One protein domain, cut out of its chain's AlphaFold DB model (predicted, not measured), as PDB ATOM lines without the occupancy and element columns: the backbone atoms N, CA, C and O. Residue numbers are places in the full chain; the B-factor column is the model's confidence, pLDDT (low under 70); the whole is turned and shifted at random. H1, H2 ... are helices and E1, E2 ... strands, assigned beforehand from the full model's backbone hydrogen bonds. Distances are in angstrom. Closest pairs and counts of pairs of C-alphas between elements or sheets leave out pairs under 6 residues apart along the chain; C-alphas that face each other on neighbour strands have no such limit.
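Overview. This is residues 1 to 142 of the 150 residues of an uncharacterized protein of Vibrio harveyi (UniProt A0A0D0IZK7). One long antiparallel sheet is folded back on itself into a flattened, barrel-like shape: the leaf E3, E2, E1, E4 faces the leaf E6, E5, E8 with the strands crossed, and E7 is the hinge. The edge strands E3 and E8 come near each other across the opening, and the short helices H1 and H2 sit by the ends of the strands. The printed part has 142 residues, mostly strand, in the order E1 E2 E3 E4 H1 H2 E5 E6 E7 E8; across the sheet the order is E3 E2 E1 E4 E7 E6 E5 E8. It is compact, with a radius of gyration of the C-alphas of 15.0 A and spans of 46, 36 and 22 A.

Along the chain. E1 is residues 2 to 13, 35.2 A long, from C-alpha 2 at (0.014, -33.369, -5.407). E2, residues 20 to 32, is 35.3 A and bends by 63 degrees at residue 23; E3, residues 41 to 51, is 31.2 A. E4 is residues 61 to 65, H1 residues 73 to 78, H2 residues 81 to 84 and E5 residues 88 to 94. E6, residues 99 to 110, is 31.4 A and bends by 67 degrees at residue 102. E7, residues 116 to 130, is 28.5 A and bends by 85 degrees at residue 124. E8, residues 134 to 140, ends at C-alpha 140 at (6.966, -15.779, 2.137).

Arrangement. The sheet is twisted and curled. E1 E2 E3 and E5 E6 E7 are meanders, each strand the antiparallel neighbour of the one before; with E4 and E8 they make two Greek keys, where the first strand is also the antiparallel neighbour of the fourth. N 8 and O 26 of E1 and E2 are 2.8 A apart, and N 27 and O 45 of E2 and E3 2.8 A. Also within hydrogen-bond range are N 7 and O 63 of E1 and E4 at 2.8 A, N 130 and O 62 of E7 and E4 at 2.8 A, N 107 and O 120 of E6 and E7 at 2.9 A, N 92 and O 106 of E5 and E6 at 2.9 A, and N 91 and O 137 of E5 and E8 at 2.8 A. The closest C-alphas of E3 and E8 are those of Val 45 and Gly 139, 5.7 A apart. H1 is on the sheet at a height over the sheet of 8.2 A and runs across the strands, at 78 degrees to E7 on the local plane; it lies over E7 but only just not over E6 too, for dropped onto the local plane 4 of its 6 C-alphas fall on E7 and 2 fall on E6. The closest C-alphas of H1 and E7 are those of Ala 75 and Ala 119, 4.4 A apart. H2 only grazes the sheet. In H1 every O i to N i+4 pair is within hydrogen-bond range; H2 is too short for one.

Size, cuts and confidence. The C-alphas of Lys 16 and Asn 37 are the farthest apart, 48.8 A. The printed part has no cut and no long link. Mean pLDDT of the printed part is 78.8; it is under 70 in residues 10 to 24, 35 to 37, 48 to 60, 96 to 100 and 131 to 133.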
ATOM      1  N   MET A   1       2.159 -37.090  -3.193       89.69
ATOM      2  CA  MET A   1       1.818 -35.672  -2.963       89.69
ATOM      3  C   MET A   1       1.436 -35.047  -4.288       89.69
ATOM      4  O   MET A   1       2.085 -35.334  -5.293       89.69
ATOM      5  N   LYS A   2       0.405 -34.208  -4.280       92.06
ATOM      6  CA  LYS A   2       0.014 -33.369  -5.407       92.06
ATOM      7  C   LYS A   2      -0.036 -31.906  -5.001       92.06
ATOM      8  O   LYS A   2      -0.302 -31.607  -3.835       92.06
ATOM      9  N   VAL A   3       0.208 -31.039  -5.974       94.00
ATOM     10  CA  VAL A   3       0.238 -29.585  -5.820       94.00
ATOM     11  C   VAL A   3      -0.678 -28.948  -6.852       94.00
ATOM     12  O   VAL A   3      -0.689 -29.374  -8.003       94.00
ATOM     13  N   ARG A   4      -1.421 -27.922  -6.454       94.19
ATOM     14  CA  ARG A   4      -2.140 -27.036  -7.371       94.19
ATOM     15  C   ARG A   4      -1.767 -25.599  -7.048       94.19
ATOM     16  O   ARG A   4      -1.608 -25.259  -5.877       94.19
ATOM     17  N   ILE A   5      -1.589 -24.781  -8.076       92.56
ATOM     18  CA  ILE A   5      -1.239 -23.372  -7.919       92.56
ATOM     19  C   ILE A   5      -2.351 -22.540  -8.543       92.56
ATOM     20  O   ILE A   5      -2.741 -22.771  -9.686       92.56
ATOM     21  N   THR A   6      -2.847 -21.577  -7.777       91.12
ATOM     22  CA  THR A   6      -3.763 -20.545  -8.258       91.12
ATOM     23  C   THR A   6      -3.059 -19.214  -8.120       91.12
ATOM     24  O   THR A   6      -2.719 -18.818  -7.011       91.12
ATOM     25  N   ILE A   7      -2.820 -18.523  -9.223       87.12
ATOM     26  CA  ILE A   7      -2.141 -17.231  -9.246       87.12
ATOM     27  C   ILE A   7      -3.117 -16.155  -9.700       87.12
ATOM     28  O   ILE A   7      -3.937 -16.367 -10.593       87.12
ATOM     29  N   SER A   8      -3.092 -15.011  -9.032       82.38
ATOM     30  CA  SER A   8      -3.934 -13.866  -9.355       82.38
ATOM     31  C   SER A   8      -3.139 -12.583  -9.213       82.38
ATOM     32  O   SER A   8      -2.434 -12.386  -8.227       82.38
ATOM     33  N   GLY A   9      -3.249 -11.698 -10.190       73.38
ATOM     34  CA  GLY A   9      -2.532 -10.435 -10.194       73.38
ATOM     35  C   GLY A   9      -3.360  -9.332 -10.816       73.38
ATOM     36  O   GLY A   9      -4.068  -9.543 -11.802       73.38
ATOM     37  N   LEU A  10      -3.241  -8.143 -10.242       66.56
ATOM     38  CA  LEU A  10      -3.745  -6.913 -10.815       66.56
ATOM     39  C   LEU A  10      -2.554  -5.984 -11.029       66.56
ATOM     40  O   LEU A  10      -1.835  -5.627 -10.095       66.56
ATOM     41  N   GLY A  11      -2.346  -5.609 -12.282       63.88
ATOM     42  CA  GLY A  11      -1.374  -4.598 -12.655       63.88
ATOM     43  C   GLY A  11      -2.068  -3.405 -13.292       63.88
ATOM     44  O   GLY A  11      -3.253  -3.443 -13.627       63.88
ATOM     45  N   ALA A  12      -1.301  -2.346 -13.475       56.38
ATOM     46  CA  ALA A  12      -1.643  -1.236 -14.338       56.38
ATOM     47  C   ALA A  12      -0.416  -0.931 -15.185       56.38
ATOM     48  O   ALA A  12       0.700  -0.898 -14.678       56.38
ATOM     49  N   GLY A  13      -0.583  -0.678 -16.470       56.50
ATOM     50  CA  GLY A  13       0.543  -0.248 -17.285       56.50
ATOM     51  C   GLY A  13       0.083   0.621 -18.418       56.50
ATOM     52  O   GLY A  13      -1.092   0.640 -18.788       56.50
ATOM     53  N   ILE A  14       1.029   1.407 -18.905       52.56
ATOM     54  CA  ILE A  14       0.742   2.480 -19.838       52.56
ATOM     55  C   ILE A  14       0.774   1.880 -21.246       52.56
ATOM     56  O   ILE A  14       1.815   1.352 -21.654       52.56
ATOM     57  N   PRO A  15      -0.329   1.942 -22.014       46.94
ATOM     58  CA  PRO A  15      -0.331   1.478 -23.394       46.94
ATOM     59  C   PRO A  15       0.809   2.144 -24.175       46.94
ATOM     60  O   PRO A  15       0.936   3.365 -24.148       46.94
ATOM     61  N   LYS A  16       1.608   1.345 -24.897       44.84
ATOM     62  CA  LYS A  16       2.770   1.768 -25.714       44.84
ATOM     63  C   LYS A  16       4.060   2.125 -24.961       44.84
ATOM     64  O   LYS A  16       5.030   2.494 -25.618       44.84
ATOM     65  N   LEU A  17       4.120   1.967 -23.640       52.03
ATOM     66  CA  LEU A  17       5.388   1.957 -22.906       52.03
ATOM     67  C   LEU A  17       5.666   0.535 -22.401       52.03
ATOM     68  O   LEU A  17       4.735  -0.134 -21.957       52.03
ATOM     69  N   PRO A  18       6.928   0.069 -22.384       51.88
ATOM     70  CA  PRO A  18       7.299  -1.200 -21.749       51.88
ATOM     71  C   PRO A  18       7.229  -1.127 -20.208       51.88
ATOM     72  O   PRO A  18       7.832  -1.934 -19.512       51.88
ATOM     73  N   ILE A  19       6.520  -0.132 -19.666       51.22
ATOM     74  CA  ILE A  19       6.434   0.169 -18.243       51.22
ATOM     75  C   ILE A  19       5.057  -0.283 -17.756       51.22
ATOM     76  O   ILE A  19       4.034   0.360 -18.018       51.22
ATOM     77  N   GLY A  20       5.053  -1.410 -17.050       52.88
ATOM     78  CA  GLY A  20       3.930  -1.907 -16.267       52.88
ATOM     79  C   GLY A  20       4.262  -1.849 -14.780       52.88
ATOM     80  O   GLY A  20       5.386  -2.126 -14.372       52.88
ATOM     81  N   VAL A  21       3.282  -1.483 -13.964       54.44
ATOM     82  CA  VAL A  21       3.334  -1.577 -12.506       54.44
ATOM     83  C   VAL A  21       2.479  -2.771 -12.096       54.44
ATOM     84  O   VAL A  21       1.278  -2.804 -12.367       54.44
ATOM     85  N   ASN A  22       3.077  -3.757 -11.430       54.16
ATOM     86  CA  ASN A  22       2.300  -4.772 -10.728       54.16
ATOM     87  C   ASN A  22       1.840  -4.166  -9.396       54.16
ATOM     88  O   ASN A  22       2.669  -3.862  -8.535       54.16
ATOM     89  N   LEU A  23       0.534  -3.921  -9.260       58.12
ATOM     90  CA  LEU A  23      -0.023  -3.245  -8.090       58.12
ATOM     91  C   LEU A  23      -0.119  -4.229  -6.923       58.12
ATOM     92  O   LEU A  23       0.398  -3.952  -5.841       58.12
ATOM     93  N   ILE A  24      -0.750  -5.383  -7.150       65.44
ATOM     94  CA  ILE A  24      -0.887  -6.458  -6.162       65.44
ATOM     95  C   ILE A  24      -0.937  -7.792  -6.906       65.44
ATOM     96  O   ILE A  24      -1.771  -7.984  -7.793       65.44
ATOM     97  N   SER A  25      -0.109  -8.747  -6.487       73.12
ATOM     98  CA  SER A  25      -0.219 -10.130  -6.953       73.12
ATOM     99  C   SER A  25      -0.123 -11.115  -5.800       73.12
ATOM    100  O   SER A  25       0.621 -10.915  -4.844       73.12
ATOM    101  N   GLY A  26      -0.906 -12.182  -5.873       83.00
ATOM    102  CA  GLY A  26      -0.916 -13.247  -4.886       83.00
ATOM    103  C   GLY A  26      -1.067 -14.604  -5.551       83.00
ATOM    104  O   GLY A  26      -1.640 -14.729  -6.633       83.00
ATOM    105  N   CYS A  27      -0.549 -15.639  -4.909       86.81
ATOM    106  CA  CYS A  27      -0.866 -17.002  -5.282       86.81
ATOM    107  C   CYS A  27      -1.248 -17.837  -4.071       86.81
ATOM    108  O   CYS A  27      -0.690 -17.703  -2.979       86.81
ATOM    109  N   TYR A  28      -2.167 -18.756  -4.316       90.50
ATOM    110  CA  TYR A  28      -2.446 -19.879  -3.458       90.50
ATOM    111  C   TYR A  28      -1.715 -21.114  -3.963       90.50
ATOM    112  O   TYR A  28      -1.732 -21.425  -5.153       90.50
ATOM    113  N   ILE A  29      -1.095 -21.830  -3.036       92.25
ATOM    114  CA  ILE A  29      -0.483 -23.130  -3.278       92.25
ATOM    115  C   ILE A  29      -1.240 -24.133  -2.426       92.25
ATOM    116  O   ILE A  29      -1.296 -24.022  -1.202       92.25
ATOM    117  N   GLU A  30      -1.821 -25.124  -3.077       93.25
ATOM    118  CA  GLU A  30      -2.545 -26.200  -2.428       93.25
ATOM    119  C   GLU A  30      -1.725 -27.475  -2.488       93.25
ATOM    120  O   GLU A  30      -1.173 -27.822  -3.531       93.25
ATOM    121  N   THR A  31      -1.671 -28.202  -1.376       92.00
ATOM    122  CA  THR A  31      -1.008 -29.508  -1.315       92.00
ATOM    123  C   THR A  31      -1.951 -30.554  -0.747       92.00
ATOM    124  O   THR A  31      -2.655 -30.302   0.234       92.00
ATOM    125  N   LYS A  32      -1.943 -31.749  -1.339       90.31
ATOM    126  CA  LYS A  32      -2.634 -32.925  -0.799       90.31
ATOM    127  C   LYS A  32      -1.747 -34.169  -0.907       90.31
ATOM    128  O   LYS A  32      -0.949 -34.282  -1.844       90.31
ATOM    129  N   PRO A  33      -1.824 -35.121   0.036       83.81
ATOM    130  CA  PRO A  33      -0.939 -36.282   0.025       83.81
ATOM    131  C   PRO A  33      -1.241 -37.247  -1.137       83.81
ATOM    132  O   PRO A  33      -0.296 -37.771  -1.734       83.81
ATOM    133  N   ASN A  34      -2.514 -37.424  -1.510       77.25
ATOM    134  CA  ASN A  34      -2.982 -38.344  -2.555       77.25
ATOM    135  C   ASN A  34      -4.283 -37.845  -3.231       77.25
ATOM    136  O   ASN A  34      -4.773 -36.763  -2.912       77.25
ATOM    137  N   ASP A  35      -4.822 -38.610  -4.188       65.69
ATOM    138  CA  ASP A  35      -6.053 -38.281  -4.933       65.69
ATOM    139  C   ASP A  35      -7.372 -38.538  -4.186       65.69
ATOM    140  O   ASP A  35      -8.437 -38.378  -4.773       65.69
ATOM    141  N   GLY A  36      -7.323 -38.896  -2.902       65.00
ATOM    142  CA  GLY A  36      -8.513 -39.151  -2.092       65.00
ATOM    143  C   GLY A  36      -9.033 -37.923  -1.342       65.00
ATOM    144  O   GLY A  36      -8.616 -36.790  -1.579       65.00
ATOM    145  N   ASN A  37      -9.900 -38.176  -0.360       65.25
ATOM    146  CA  ASN A  37     -10.500 -37.174   0.530       65.25
ATOM    147  C   ASN A  37      -9.520 -36.639   1.599       65.25
ATOM    148  O   ASN A  37      -9.912 -36.252   2.698       65.25
ATOM    149  N   ALA A  38      -8.220 -36.698   1.315       70.31
ATOM    150  CA  ALA A  38      -7.198 -36.280   2.252       70.31
ATOM    151  C   ALA A  38      -7.215 -34.751   2.419       70.31
ATOM    152  O   ALA A  38      -7.441 -34.031   1.439       70.31
ATOM    153  N   PRO A  39      -6.945 -34.241   3.634       75.31
ATOM    154  CA  PRO A  39      -7.024 -32.815   3.908       75.31
ATOM    155  C   PRO A  39      -6.071 -32.043   2.995       75.31
ATOM    156  O   PRO A  39      -4.864 -32.301   2.959       75.31
ATOM    157  N   THR A  40      -6.637 -31.087   2.260       85.12
ATOM    158  CA  THR A  40      -5.870 -30.152   1.439       85.12
ATOM    159  C   THR A  40      -5.353 -29.036   2.333       85.12
ATOM    160  O   THR A  40      -6.109 -28.425   3.091       85.12
ATOM    161  N   ARG A  41      -4.049 -28.774   2.258       87.94
ATOM    162  CA  ARG A  41      -3.425 -27.628   2.924       87.94
ATOM    163  C   ARG A  41      -3.327 -26.484   1.933       87.94
ATOM    164  O   ARG A  41      -2.791 -26.687   0.843       87.94
ATOM    165  N   LEU A  42      -3.814 -25.318   2.338       89.38
ATOM    166  CA  LEU A  42      -3.788 -24.091   1.557       89.38
ATOM    167  C   LEU A  42      -2.721 -23.147   2.114       89.38
ATOM    168  O   LEU A  42      -2.719 -22.815   3.303       89.38
ATOM    169  N   TYR A  43      -1.834 -22.696   1.240       91.12
ATOM    170  CA  TYR A  43      -0.812 -21.710   1.546       91.12
ATOM    171  C   TYR A  43      -1.011 -20.475   0.678       91.12
ATOM    172  O   TYR A  43      -1.332 -20.602  -0.499       91.12
ATOM    173  N   GLY A  44      -0.811 -19.294   1.249       88.75
ATOM    174  CA  GLY A  44      -0.834 -18.021   0.542       88.75
ATOM    175  C   GLY A  44       0.567 -17.431   0.421       88.75
ATOM    176  O   GLY A  44       1.366 -17.503   1.359       88.75
ATOM    177  N   VAL A  45       0.833 -16.821  -0.729       87.94
ATOM    178  CA  VAL A  45       1.977 -15.941  -0.983       87.94
ATOM    179  C   VAL A  45       1.414 -14.667  -1.584       87.94
ATOM    180  O   VAL A  45       0.602 -14.729  -2.503       87.94
ATOM    181  N   ALA A  46       1.834 -13.522  -1.072       81.12
ATOM    182  CA  ALA A  46       1.481 -12.230  -1.635       81.12
ATOM    183  C   ALA A  46       2.759 -11.441  -1.896       81.12
ATOM    184  O   ALA A  46       3.690 -11.488  -1.089       81.12
ATOM    185  N   ASP A  47       2.770 -10.731  -3.015       72.75
ATOM    186  CA  ASP A  47       3.775  -9.746  -3.371       72.75
ATOM    187  C   ASP A  47       3.064  -8.409  -3.610       72.75
ATOM    188  O   ASP A  47       2.110  -8.311  -4.395       72.75
ATOM    189  N   TYR A  48       3.499  -7.398  -2.863       59.34
ATOM    190  CA  TYR A  48       2.920  -6.065  -2.869       59.34
ATOM    191  C   TYR A  48       3.934  -5.121  -3.504       59.34
ATOM    192  O   TYR A  48       5.004  -4.906  -2.945       59.34
ATOM    193  N   LEU A  49       3.549  -4.524  -4.634       50.97
ATOM    194  CA  LEU A  49       4.301  -3.490  -5.344       50.97
ATOM    195  C   LEU A  49       5.685  -3.937  -5.865       50.97
ATOM    196  O   LEU A  49       6.712  -3.767  -5.213       50.97
ATOM    197  N   SER A  50       5.724  -4.405  -7.114       49.69
ATOM    198  CA  SER A  50       6.981  -4.577  -7.853       49.69
ATOM    199  C   SER A  50       6.995  -3.651  -9.068       49.69
ATOM    200  O   SER A  50       6.176  -3.778  -9.983       49.69
ATOM    201  N   VAL A  51       7.910  -2.676  -9.052       44.53
ATOM    202  CA  VAL A  51       8.210  -1.782 -10.179       44.53
ATOM    203  C   VAL A  51       9.417  -2.377 -10.903       44.53
ATOM    204  O   VAL A  51      10.558  -2.151 -10.508       44.53
ATOM    205  N   GLY A  52       9.170  -3.201 -11.922       40.91
ATOM    206  CA  GLY A  52      10.212  -3.898 -12.676       40.91
ATOM    207  C   GLY A  52      10.107  -3.616 -14.172       40.91
ATOM    208  O   GLY A  52       9.079  -3.889 -14.783       40.91
ATOM    209  N   GLY A  53      11.183  -3.101 -14.770       35.91
ATOM    210  CA  GLY A  53      11.263  -2.705 -16.184       35.91
ATOM    211  C   GLY A  53      11.272  -3.840 -17.220       35.91
ATOM    212  O   GLY A  53      11.611  -3.581 -18.368       35.91
ATOM    213  N   GLU A  54      10.913  -5.074 -16.850       41.94
ATOM    214  CA  GLU A  54      10.903  -6.233 -17.766       41.94
ATOM    215  C   GLU A  54       9.652  -7.125 -17.655       41.94
ATOM    216  O   GLU A  54       9.616  -8.206 -18.241       41.94
ATOM    217  N   SER A  55       8.593  -6.710 -16.950       43.47
ATOM    218  CA  SER A  55       7.352  -7.498 -16.887       43.47
ATOM    219  C   SER A  55       6.207  -6.807 -17.616       43.47
ATOM    220  O   SER A  55       5.775  -5.717 -17.238       43.47
ATOM    221  N   SER A  56       5.697  -7.476 -18.646       41.97
ATOM    222  CA  SER A  56       4.486  -7.136 -19.380       41.97
ATOM    223  C   SER A  56       3.329  -6.847 -18.421       41.97
ATOM    224  O   SER A  56       2.898  -7.697 -17.649       41.97
ATOM    225  N   THR A  57       2.841  -5.615 -18.502       44.88
ATOM    226  CA  THR A  57       1.654  -5.064 -17.856       44.88
ATOM    227  C   THR A  57       0.518  -6.081 -17.665       44.88
ATOM    228  O   THR A  57      -0.162  -6.453 -18.622       44.88
ATOM    229  N   LEU A  58       0.268  -6.491 -16.419       51.97
ATOM    230  CA  LEU A  58      -0.989  -7.130 -16.011       51.97
ATOM    231  C   LEU A  58      -2.100  -6.067 -15.991       51.97
ATOM    232  O   LEU A  58      -1.830  -4.943 -15.592       51.97
ATOM    233  N   ILE A  59      -3.326  -6.398 -16.411       55.09
ATOM    234  CA  ILE A  59      -4.534  -5.559 -16.209       55.09
ATOM    235  C   ILE A  59      -5.565  -6.312 -15.345       55.09
ATOM    236  O   ILE A  59      -6.209  -5.719 -14.493       55.09
ATOM    237  N   PHE A  60      -5.637  -7.636 -15.460       60.91
ATOM    238  CA  PHE A  60      -6.142  -8.578 -14.457       60.91
ATOM    239  C   PHE A  60      -5.766  -9.965 -14.980       60.91
ATOM    240  O   PHE A  60      -6.072 -10.267 -16.131       60.91
ATOM    241  N   GLY A  61      -5.065 -10.769 -14.188       70.88
ATOM    242  CA  GLY A  61      -4.679 -12.123 -14.571       70.88
ATOM    243  C   GLY A  61      -5.060 -13.097 -13.478       70.88
ATOM    244  O   GLY A  61      -4.658 -12.911 -12.335       70.88
ATOM    245  N   HIS A  62      -5.834 -14.121 -13.818       82.44
ATOM    246  CA  HIS A  62      -6.161 -15.226 -12.919       82.44
ATOM    247  C   HIS A  62      -5.858 -16.535 -13.632       82.44
ATOM    248  O   HIS A  62      -6.317 -16.725 -14.754       82.44
ATOM    249  N   ALA A  63      -5.117 -17.435 -12.997       86.81
ATOM    250  CA  ALA A  63      -4.838 -18.751 -13.549       86.81
ATOM    251  C   ALA A  63      -4.800 -19.816 -12.460       86.81
ATOM    252  O   ALA A  63      -4.221 -19.604 -11.397       86.81
ATOM    253  N   GLN A  64      -5.369 -20.978 -12.760       91.19
ATOM    254  CA  GLN A  64      -5.336 -22.151 -11.902       91.19
ATOM    255  C   GLN A  64      -4.796 -23.344 -12.688       91.19
ATOM    256  O   GLN A  64      -5.278 -23.669 -13.773       91.19
ATOM    257  N   THR A  65      -3.799 -24.019 -12.128       91.56
ATOM    258  CA  THR A  65      -3.234 -25.230 -12.724       91.56
ATOM    259  C   THR A  65      -4.128 -26.440 -12.464       91.56
ATOM    260  O   THR A  65      -4.897 -26.488 -11.497       91.56
ATOM    261  N   GLU A  66      -3.955 -27.494 -13.255       92.00
ATOM    262  CA  GLU A  66      -4.363 -28.828 -12.818       92.00
ATOM    263  C   GLU A  66      -3.557 -29.306 -11.591       92.00
ATOM    264  O   GLU A  66      -2.564 -28.695 -11.177       92.00
ATOM    265  N   TRP A  67      -3.992 -30.414 -10.983       93.06
ATOM    266  CA  TRP A  67      -3.240 -31.057  -9.907       93.06
ATOM    267  C   TRP A  67      -1.978 -31.725 -10.458       93.06
ATOM    268  O   TRP A  67      -2.044 -32.748 -11.135       93.06
ATOM    269  N   MET A  68      -0.823 -31.197 -10.082       93.38
ATOM    270  CA  MET A  68       0.485 -31.688 -10.497       93.38
ATOM    271  C   MET A  68       1.013 -32.721  -9.500       93.38
ATOM    272  O   MET A  68       1.070 -32.469  -8.294       93.38
ATOM    273  N   THR A  69       1.444 -33.880  -9.993       92.38
ATOM    274  CA  THR A  69       2.119 -34.888  -9.164       92.38
ATOM    275  C   THR A  69       3.568 -34.486  -8.902       92.38
ATOM    276  O   THR A  69       4.320 -34.187  -9.832       92.38
ATOM    277  N   VAL A  70       3.969 -34.521  -7.628       91.38
ATOM    278  CA  VAL A  70       5.365 -34.339  -7.209       91.38
ATOM    279  C   VAL A  70       6.022 -35.708  -7.137       91.38
ATOM    280  O   VAL A  70       5.665 -36.519  -6.282       91.38
ATOM    281  N   GLU A  71       6.961 -35.974  -8.037       87.81
ATOM    282  CA  GLU A  71       7.617 -37.283  -8.136       87.81
ATOM    283  C   GLU A  71       8.853 -37.369  -7.240       87.81
ATOM    284  O   GLU A  71       8.983 -38.317  -6.468       87.81
ATOM    285  N   SER A  72       9.707 -36.342  -7.276       91.19
ATOM    286  CA  SER A  72      10.967 -36.314  -6.531       91.19
ATOM    287  C   SER A  72      10.761 -36.268  -5.014       91.19
ATOM    288  O   SER A  72      10.057 -35.401  -4.495       91.19
ATOM    289  N   GLU A  73      11.452 -37.147  -4.284       90.88
ATOM    290  CA  GLU A  73      11.464 -37.146  -2.816       90.88
ATOM    291  C   GLU A  73      12.053 -35.860  -2.227       90.88
ATOM    292  O   GLU A  73      11.577 -35.377  -1.201       90.88
ATOM    293  N   SER A  74      13.052 -35.252  -2.877       91.31
ATOM    294  CA  SER A  74      13.604 -33.974  -2.412       91.31
ATOM    295  C   SER A  74      12.581 -32.847  -2.545       91.31
ATOM    296  O   SER A  74      12.416 -32.060  -1.615       91.31
ATOM    297  N   ALA A  75      11.823 -32.822  -3.644       91.44
ATOM    298  CA  ALA A  75      10.732 -31.872  -3.838       91.44
ATOM    299  C   ALA A  75       9.592 -32.105  -2.834       91.44
ATOM    300  O   ALA A  75       9.096 -31.154  -2.233       91.44
ATOM    301  N   LYS A  76       9.223 -33.367  -2.571       92.00
ATOM    302  CA  LYS A  76       8.236 -33.706  -1.530       92.00
ATOM    303  C   LYS A  76       8.677 -33.202  -0.157       92.00
ATOM    304  O   LYS A  76       7.852 -32.628   0.544       92.00
ATOM    305  N   LYS A  77       9.955 -33.372   0.209       91.38
ATOM    306  CA  LYS A  77      10.519 -32.859   1.472       91.38
ATOM    307  C   LYS A  77      10.444 -31.336   1.568       91.38
ATOM    308  O   LYS A  77      10.053 -30.829   2.612       91.38
ATOM    309  N   LEU A  78      10.754 -30.611   0.490       91.62
ATOM    310  CA  LEU A  78      10.631 -29.146   0.456       91.62
ATOM    311  C   LEU A  78       9.191 -28.671   0.695       91.62
ATOM    312  O   LEU A  78       8.982 -27.639   1.320       91.62
ATOM    313  N   LEU A  79       8.210 -29.436   0.212       90.94
ATOM    314  CA  LEU A  79       6.783 -29.123   0.308       90.94
ATOM    315  C   LEU A  79       6.107 -29.708   1.561       90.94
ATOM    316  O   LEU A  79       4.900 -29.535   1.757       90.94
ATOM    317  N   GLN A  80       6.851 -30.409   2.422       89.81
ATOM    318  CA  GLN A  80       6.353 -30.802   3.739       89.81
ATOM    319  C   GLN A  80       6.110 -29.552   4.582       89.81
ATOM    320  O   GLN A  80       6.899 -28.616   4.564       89.81
ATOM    321  N   TYR A  81       5.020 -29.552   5.347       88.12
ATOM    322  CA  TYR A  81       4.542 -28.369   6.071       88.12
ATOM    323  C   TYR A  81       5.609 -27.702   6.944       88.12
ATOM    324  O   TYR A  81       5.735 -26.485   6.912       88.12
ATOM    325  N   GLU A  82       6.403 -28.493   7.665       88.25
ATOM    326  CA  GLU A  82       7.488 -28.005   8.528       88.25
ATOM    327  C   GLU A  82       8.614 -27.287   7.769       88.25
ATOM    328  O   GLU A  82       9.219 -26.365   8.306       88.25
ATOM    329  N   ASN A  83       8.862 -27.675   6.516       89.06
ATOM    330  CA  ASN A  83       9.904 -27.086   5.672       89.06
ATOM    331  C   ASN A  83       9.358 -25.953   4.797       89.06
ATOM    332  O   ASN A  83      10.092 -25.040   4.425       89.06
ATOM    333  N   PHE A  84       8.072 -26.029   4.452       90.56
ATOM    334  CA  PHE A  84       7.436 -25.125   3.507       90.56
ATOM    335  C   PHE A  84       6.877 -23.874   4.184       90.56
ATOM    336  O   PHE A  84       6.981 -22.775   3.635       90.56
ATOM    337  N   LEU A  85       6.307 -24.005   5.385       91.06
ATOM    338  CA  LEU A  85       5.731 -22.874   6.105       91.06
ATOM    339  C   LEU A  85       6.810 -21.849   6.480       91.06
ATOM    340  O   LEU A  85       7.841 -22.193   7.049       91.06
ATOM    341  N   GLY A  86       6.565 -20.573   6.172       88.81
ATOM    342  CA  GLY A  86       7.511 -19.491   6.447       88.81
ATOM    343  C   GLY A  86       8.725 -19.457   5.512       88.81
ATOM    344  O   GLY A  86       9.534 -18.533   5.631       88.81
ATOM    345  N   SER A  87       8.853 -20.407   4.579       91.06
ATOM    346  CA  SER A  87       9.884 -20.372   3.539       91.06
ATOM    347  C   SER A  87       9.603 -19.262   2.521       91.06
ATOM    348  O   SER A  87       8.452 -18.864   2.325       91.06
ATOM    349  N   HIS A  88      10.654 -18.741   1.887       92.75
ATOM    350  CA  HIS A  88      10.495 -17.876   0.721       92.75
ATOM    351  C   HIS A  88      10.350 -18.741  -0.522       92.75
ATOM    352  O   HIS A  88      11.058 -19.735  -0.675       92.75
ATOM    353  N   VAL A  89       9.461 -18.355  -1.424       93.62
ATOM    354  CA  VAL A  89       9.255 -19.061  -2.684       93.62
ATOM    355  C   VAL A  89       9.305 -18.109  -3.864       93.62
ATOM    356  O   VAL A  89       9.057 -16.913  -3.724       93.62
ATOM    357  N   ASP A  90       9.628 -18.671  -5.021       91.56
ATOM    358  CA  ASP A  90       9.484 -18.045  -6.329       91.56
ATOM    359  C   ASP A  90       8.509 -18.903  -7.142       91.56
ATOM    360  O   ASP A  90       8.776 -20.083  -7.391       91.56
ATOM    361  N   VAL A  91       7.357 -18.331  -7.474       90.75
ATOM    362  CA  VAL A  91       6.300 -18.970  -8.258       90.75
ATOM    363  C   VAL A  91       6.200 -18.248  -9.579       90.75
ATOM    364  O   VAL A  91       6.014 -17.035  -9.608       90.75
ATOM    365  N   GLU A  92       6.268 -18.991 -10.670       88.12
ATOM    366  CA  GLU A  92       6.136 -18.436 -12.007       88.12
ATOM    367  C   GLU A  92       5.178 -19.290 -12.827       88.12
ATOM    368  O   GLU A  92       5.321 -20.511 -12.890       88.12
ATOM    369  N   VAL A  93       4.212 -18.634 -13.462       86.50
ATOM    370  CA  VAL A  93       3.296 -19.242 -14.427       86.50
ATOM    371  C   VAL A  93       3.465 -18.513 -15.758       86.50
ATOM    372  O   VAL A  93       3.429 -17.278 -15.803       86.50
ATOM    373  N   LYS A  94       3.699 -19.268 -16.835       84.31
ATOM    374  CA  LYS A  94       3.891 -18.763 -18.205       84.31
ATOM    375  C   LYS A  94       2.889 -19.388 -19.163       84.31
ATOM    376  O   LYS A  94       2.551 -20.561 -19.036       84.31
ATOM    377  N   GLY A  95       2.449 -18.596 -20.140       73.56
ATOM    378  CA  GLY A  95       1.182 -18.842 -20.834       73.56
ATOM    379  C   GLY A  95       0.034 -18.309 -19.966       73.56
ATOM    380  O   GLY A  95       0.192 -18.185 -18.760       73.56
ATOM    381  N   THR A  96      -1.136 -17.911 -20.447       62.88
ATOM    382  CA  THR A  96      -1.851 -18.039 -21.719       62.88
ATOM    383  C   THR A  96      -2.920 -16.929 -21.847       62.88
ATOM    384  O   THR A  96      -3.308 -16.304 -20.861       62.88
ATOM    385  N   SER A  97      -3.497 -16.692 -23.035       58.78
ATOM    386  CA  SER A  97      -4.611 -15.730 -23.191       58.78
ATOM    387  C   SER A  97      -5.947 -16.419 -23.498       58.78
ATOM    388  O   SER A  97      -6.149 -16.899 -24.607       58.78
ATOM    389  N   PHE A  98      -6.839 -16.383 -22.498       59.84
ATOM    390  CA  PHE A  98      -8.266 -16.757 -22.461       59.84
ATOM    391  C   PHE A  98      -8.624 -18.248 -22.637       59.84
ATOM    392  O   PHE A  98      -8.590 -18.798 -23.733       59.84
ATOM    393  N   GLY A  99      -9.093 -18.870 -21.547       63.31
ATOM    394  CA  GLY A  99      -9.730 -20.192 -21.532       63.31
ATOM    395  C   GLY A  99      -8.844 -21.325 -20.997       63.31
ATOM    396  O   GLY A  99      -7.782 -21.100 -20.413       63.31
ATOM    397  N   SER A 100      -9.301 -22.567 -21.198       67.12
ATOM    398  CA  SER A 100      -8.526 -23.782 -20.902       67.12
ATOM    399  C   SER A 100      -7.395 -23.906 -21.913       67.12
ATOM    400  O   SER A 100      -7.625 -24.168 -23.095       67.12
ATOM    401  N   SER A 101      -6.168 -23.754 -21.447       78.00
ATOM    402  CA  SER A 101      -4.989 -23.648 -22.300       78.00
ATOM    403  C   SER A 101      -3.804 -24.363 -21.654       78.00
ATOM    404  O   SER A 101      -3.944 -24.962 -20.586       78.00
ATOM    405  N   LYS A 102      -2.656 -24.398 -22.337       85.75
ATOM    406  CA  LYS A 102      -1.445 -25.036 -21.816       85.75
ATOM    407  C   LYS A 102      -0.399 -24.001 -21.449       85.75
ATOM    408  O   LYS A 102      -0.183 -23.069 -22.218       85.75
ATOM    409  N   GLY A 103       0.258 -24.192 -20.316       87.50
ATOM    410  CA  GLY A 103       1.327 -23.313 -19.871       87.50
ATOM    411  C   GLY A 103       2.367 -24.034 -19.033       87.50
ATOM    412  O   GLY A 103       2.263 -25.234 -18.762       87.50
ATOM    413  N   ASP A 104       3.366 -23.266 -18.633       90.69
ATOM    414  CA  ASP A 104       4.505 -23.738 -17.865       90.69
ATOM    415  C   ASP A 104       4.432 -23.168 -16.456       90.69
ATOM    416  O   ASP A 104       4.043 -22.015 -16.250       90.69
ATOM    417  N   VAL A 105       4.799 -23.985 -15.476       91.44
ATOM    418  CA  VAL A 105       4.689 -23.644 -14.062       91.44
ATOM    419  C   VAL A 105       5.952 -24.045 -13.339       91.44
ATOM    420  O   VAL A 105       6.384 -25.200 -13.391       91.44
ATOM    421  N   THR A 106       6.502 -23.088 -12.599       94.12
ATOM    422  CA  THR A 106       7.625 -23.327 -11.704       94.12
ATOM    423  C   THR A 106       7.295 -22.877 -10.285       94.12
ATOM    424  O   THR A 106       6.677 -21.836 -10.063       94.12
ATOM    425  N   LEU A 107       7.708 -23.689  -9.314       94.56
ATOM    426  CA  LEU A 107       7.714 -23.361  -7.892       94.56
ATOM    427  C   LEU A 107       9.096 -23.699  -7.354       94.56
ATOM    428  O   LEU A 107       9.495 -24.867  -7.324       94.56
ATOM    429  N   LYS A 108       9.806 -22.678  -6.891       95.44
ATOM    430  CA  LYS A 108      11.111 -22.817  -6.252       95.44
ATOM    431  C   LYS A 108      11.010 -22.404  -4.795       95.44
ATOM    432  O   LYS A 108      10.423 -21.371  -4.490       95.44
ATOM    433  N   VAL A 109      11.607 -23.190  -3.907       94.12
ATOM    434  CA  VAL A 109      11.773 -22.844  -2.491       94.12
ATOM    435  C   VAL A 109      13.165 -22.251  -2.312       94.12
ATOM    436  O   VAL A 109      14.159 -22.870  -2.695       94.12
ATOM    437  N   ILE A 110      13.225 -21.044  -1.768       91.00
ATOM    438  CA  ILE A 110      14.446 -20.287  -1.507       91.00
ATOM    439  C   ILE A 110      14.870 -20.570  -0.065       91.00
ATOM    440  O   ILE A 110      14.106 -20.347   0.880       91.00
ATOM    441  N   ASP A 111      16.081 -21.092   0.105       83.44
ATOM    442  CA  ASP A 111      16.645 -21.332   1.429       83.44
ATOM    443  C   ASP A 111      17.150 -20.034   2.097       83.44
ATOM    444  O   ASP A 111      17.173 -18.955   1.506       83.44
ATOM    445  N   LYS A 112      17.559 -20.131   3.367       77.88
ATOM    446  CA  LYS A 112      17.998 -18.972   4.170       77.88
ATOM    447  C   LYS A 112      19.257 -18.278   3.634       77.88
ATOM    448  O   LYS A 112      19.535 -17.161   4.051       77.88
ATOM    449  N   ILE A 113      20.016 -18.941   2.763       83.38
ATOM    450  CA  ILE A 113      21.241 -18.410   2.152       83.38
ATOM    451  C   ILE A 113      21.017 -17.992   0.689       83.38
ATOM    452  O   ILE A 113      21.965 -17.626   0.004       83.38
ATOM    453  N   GLY A 114      19.762 -18.004   0.224       78.75
ATOM    454  CA  GLY A 114      19.356 -17.494  -1.082       78.75
ATOM    455  C   GLY A 114      19.386 -18.514  -2.224       78.75
ATOM    456  O   GLY A 114      19.087 -18.134  -3.357       78.75
ATOM    457  N   ASN A 115      19.690 -19.794  -1.979       87.31
ATOM    458  CA  ASN A 115      19.632 -20.797  -3.045       87.31
ATOM    459  C   ASN A 115      18.185 -21.198  -3.324       87.31
ATOM    460  O   ASN A 115      17.447 -21.613  -2.428       87.31
ATOM    461  N   ALA A 116      17.802 -21.152  -4.597       91.06
ATOM    462  CA  ALA A 116      16.502 -21.610  -5.061       91.06
ATOM    463  C   ALA A 116      16.558 -23.098  -5.443       91.06
ATOM    464  O   ALA A 116      17.305 -23.492  -6.339       91.06
ATOM    465  N   LYS A 117      15.731 -23.926  -4.800       93.75
ATOM    466  CA  LYS A 117      15.556 -25.346  -5.134       93.75
ATOM    467  C   LYS A 117      14.204 -25.554  -5.798       93.75
ATOM    468  O   LYS A 117      13.180 -25.148  -5.254       93.75
ATOM    469  N   SER A 118      14.198 -26.196  -6.964       93.19
ATOM    470  CA  SER A 118      12.956 -26.471  -7.685       93.19
ATOM    471  C   SER A 118      12.140 -27.551  -6.974       93.19
ATOM    472  O   SER A 118      12.637 -28.648  -6.720       93.19
ATOM    473  N   ALA A 119      10.894 -27.224  -6.636       92.81
ATOM    474  CA  ALA A 119       9.910 -28.164  -6.114       92.81
ATOM    475  C   ALA A 119       8.910 -28.583  -7.202       92.81
ATOM    476  O   ALA A 119       8.490 -29.739  -7.230       92.81
ATOM    477  N   ILE A 120       8.564 -27.665  -8.108       94.12
ATOM    478  CA  ILE A 120       7.759 -27.927  -9.303       94.12
ATOM    479  C   ILE A 120       8.455 -27.279 -10.491       94.12
ATOM    480  O   ILE A 120       8.831 -26.111 -10.428       94.12
ATOM    481  N   ASP A 121       8.586 -28.046 -11.564       93.88
ATOM    482  CA  ASP A 121       9.045 -27.589 -12.870       93.88
ATOM    483  C   ASP A 121       8.292 -28.420 -13.908       93.88
ATOM    484  O   ASP A 121       8.588 -29.602 -14.123       93.88
ATOM    485  N   LYS A 122       7.182 -27.875 -14.404       92.69
ATOM    486  CA  LYS A 122       6.257 -28.586 -15.289       92.69
ATOM    487  C   LYS A 122       5.968 -27.716 -16.499       92.69
ATOM    488  O   LYS A 122       5.626 -26.548 -16.360       92.69
ATOM    489  N   PHE A 123       6.064 -28.329 -17.670       91.69
ATOM    490  CA  PHE A 123       5.847 -27.677 -18.952       91.69
ATOM    491  C   PHE A 123       4.576 -28.207 -19.596       91.69
ATOM    492  O   PHE A 123       4.256 -29.392 -19.449       91.69
ATOM    493  N   ASN A 124       3.899 -27.354 -20.360       89.12
ATOM    494  CA  ASN A 124       2.777 -27.743 -21.211       89.12
ATOM    495  C   ASN A 124       1.614 -28.421 -20.447       89.12
ATOM    496  O   ASN A 124       0.974 -29.337 -20.975       89.12
ATOM    497  N   ILE A 125       1.353 -27.990 -19.207       90.56
ATOM    498  CA  ILE A 125       0.258 -28.505 -18.367       90.56
ATOM    499  C   ILE A 125      -1.029 -27.728 -18.602       90.56
ATOM    500  O   ILE A 125      -0.987 -26.579 -19.040       90.56
ATOM    501  N   LYS A 126      -2.177 -28.329 -18.280       90.19
ATOM    502  CA  LYS A 126      -3.462 -27.638 -18.369       90.19
ATOM    503  C   LYS A 126      -3.550 -26.529 -17.316       90.19
ATOM    504  O   LYS A 126      -3.337 -26.760 -16.122       90.19
ATOM    505  N   ILE A 127      -3.909 -25.336 -17.777       88.12
ATOM    506  CA  ILE A 127      -4.147 -24.148 -16.965       88.12
ATOM    507  C   ILE A 127      -5.472 -23.526 -17.405       88.12
ATOM    508  O   ILE A 127      -5.677 -23.232 -18.587       88.12
ATOM    509  N   ASP A 128      -6.367 -23.314 -16.446       86.94
ATOM    510  CA  ASP A 128      -7.579 -22.530 -16.649       86.94
ATOM    511  C   ASP A 128      -7.250 -21.078 -16.297       86.94
ATOM    512  O   ASP A 128      -6.985 -20.769 -15.132       86.94
ATOM    513  N   ALA A 129      -7.199 -20.198 -17.302       80.50
ATOM    514  CA  ALA A 129      -6.746 -18.823 -17.114       80.50
ATOM    515  C   ALA A 129      -7.624 -17.772 -17.806       80.50
ATOM    516  O   ALA A 129      -8.085 -17.932 -18.940       80.50
ATOM    517  N   TYR A 130      -7.772 -16.638 -17.127       74.44
ATOM    518  CA  TYR A 130      -8.276 -15.382 -17.659       74.44
ATOM    519  C   TYR A 130      -7.080 -14.443 -17.803       74.44
ATOM    520  O   TYR A 130      -6.556 -13.963 -16.803       74.44
ATOM    521  N   GLN A 131      -6.639 -14.255 -19.050       66.31
ATOM    522  CA  GLN A 131      -5.580 -13.332 -19.475       66.31
ATOM    523  C   GLN A 131      -4.290 -13.358 -18.626       66.31
ATOM    524  O   GLN A 131      -4.113 -12.588 -17.686       66.31
ATOM    525  N   LEU A 132      -3.323 -14.185 -19.024       67.56
ATOM    526  CA  LEU A 132      -2.000 -14.266 -18.409       67.56
ATOM    527  C   LEU A 132      -0.921 -14.321 -19.503       67.56
ATOM    528  O   LEU A 132      -0.894 -15.233 -20.310       67.56
ATOM    529  N   ALA A 133      -0.004 -13.361 -19.592       67.94
ATOM    530  CA  ALA A 133       1.172 -13.556 -20.458       67.94
ATOM    531  C   ALA A 133       2.240 -14.347 -19.689       67.94
ATOM    532  O   ALA A 133       2.698 -15.419 -20.091       67.94
ATOM    533  N   SER A 134       2.588 -13.804 -18.528       74.81
ATOM    534  CA  SER A 134       3.421 -14.420 -17.515       74.81
ATOM    535  C   SER A 134       3.116 -13.733 -16.190       74.81
ATOM    536  O   SER A 134       2.821 -12.537 -16.153       74.81
ATOM    537  N   THR A 135       3.149 -14.473 -15.091       77.31
ATOM    538  CA  THR A 135       3.092 -13.879 -13.757       77.31
ATOM    539  C   THR A 135       4.070 -14.582 -12.855       77.31
ATOM    540  O   THR A 135       4.130 -15.811 -12.801       77.31
ATOM    541  N   LYS A 136       4.837 -13.759 -12.151       83.06
ATOM    542  CA  LYS A 136       5.853 -14.182 -11.215       83.06
ATOM    543  C   LYS A 136       5.569 -13.550  -9.867       83.06
ATOM    544  O   LYS A 136       5.307 -12.353  -9.799       83.06
ATOM    545  N   ILE A 137       5.619 -14.358  -8.820       84.75
ATOM    546  CA  ILE A 137       5.406 -13.936  -7.440       84.75
ATOM    547  C   ILE A 137       6.548 -14.480  -6.612       84.75
ATOM    548  O   ILE A 137       6.818 -15.683  -6.608       84.75
ATOM    549  N   ARG A 138       7.184 -13.585  -5.863       87.44
ATOM    550  CA  ARG A 138       8.176 -13.952  -4.866       87.44
ATOM    551  C   ARG A 138       7.710 -13.470  -3.506       87.44
ATOM    552  O   ARG A 138       7.388 -12.303  -3.338       87.44
ATOM    553  N   GLY A 139       7.706 -14.358  -2.523       88.06
ATOM    554  CA  GLY A 139       7.277 -13.980  -1.184       88.06
ATOM    555  C   GLY A 139       7.366 -15.114  -0.184       88.06
ATOM    556  O   GLY A 139       7.805 -16.220  -0.498       88.06
ATOM    557  N   GLN A 140       6.953 -14.819   1.044       90.81
ATOM    558  CA  GLN A 140       6.966 -15.779   2.137       90.81
ATOM    559  C   GLN A 140       5.658 -16.577   2.195       90.81
ATOM    560  O   GLN A 140       4.568 -16.008   2.142       90.81
ATOM    561  N   ILE A 141       5.777 -17.890   2.376       91.12
ATOM    562  CA  ILE A 141       4.651 -18.807   2.551       91.12
ATOM    563  C   ILE A 141       3.960 -18.575   3.893       91.12
ATOM    564  O   ILE A 141       4.587 -18.645   4.955       91.12
ATOM    565  N   ARG A 142       2.635 -18.407   3.852       90.94
ATOM    566  CA  ARG A 142       1.766 -18.355   5.034       90.94
ATOM    567  C   ARG A 142       0.684 -19.424   4.938       90.94
ATOM    568  O   ARG A 142       0.104 -19.623   3.877       90.94
TER     569      ARG A 142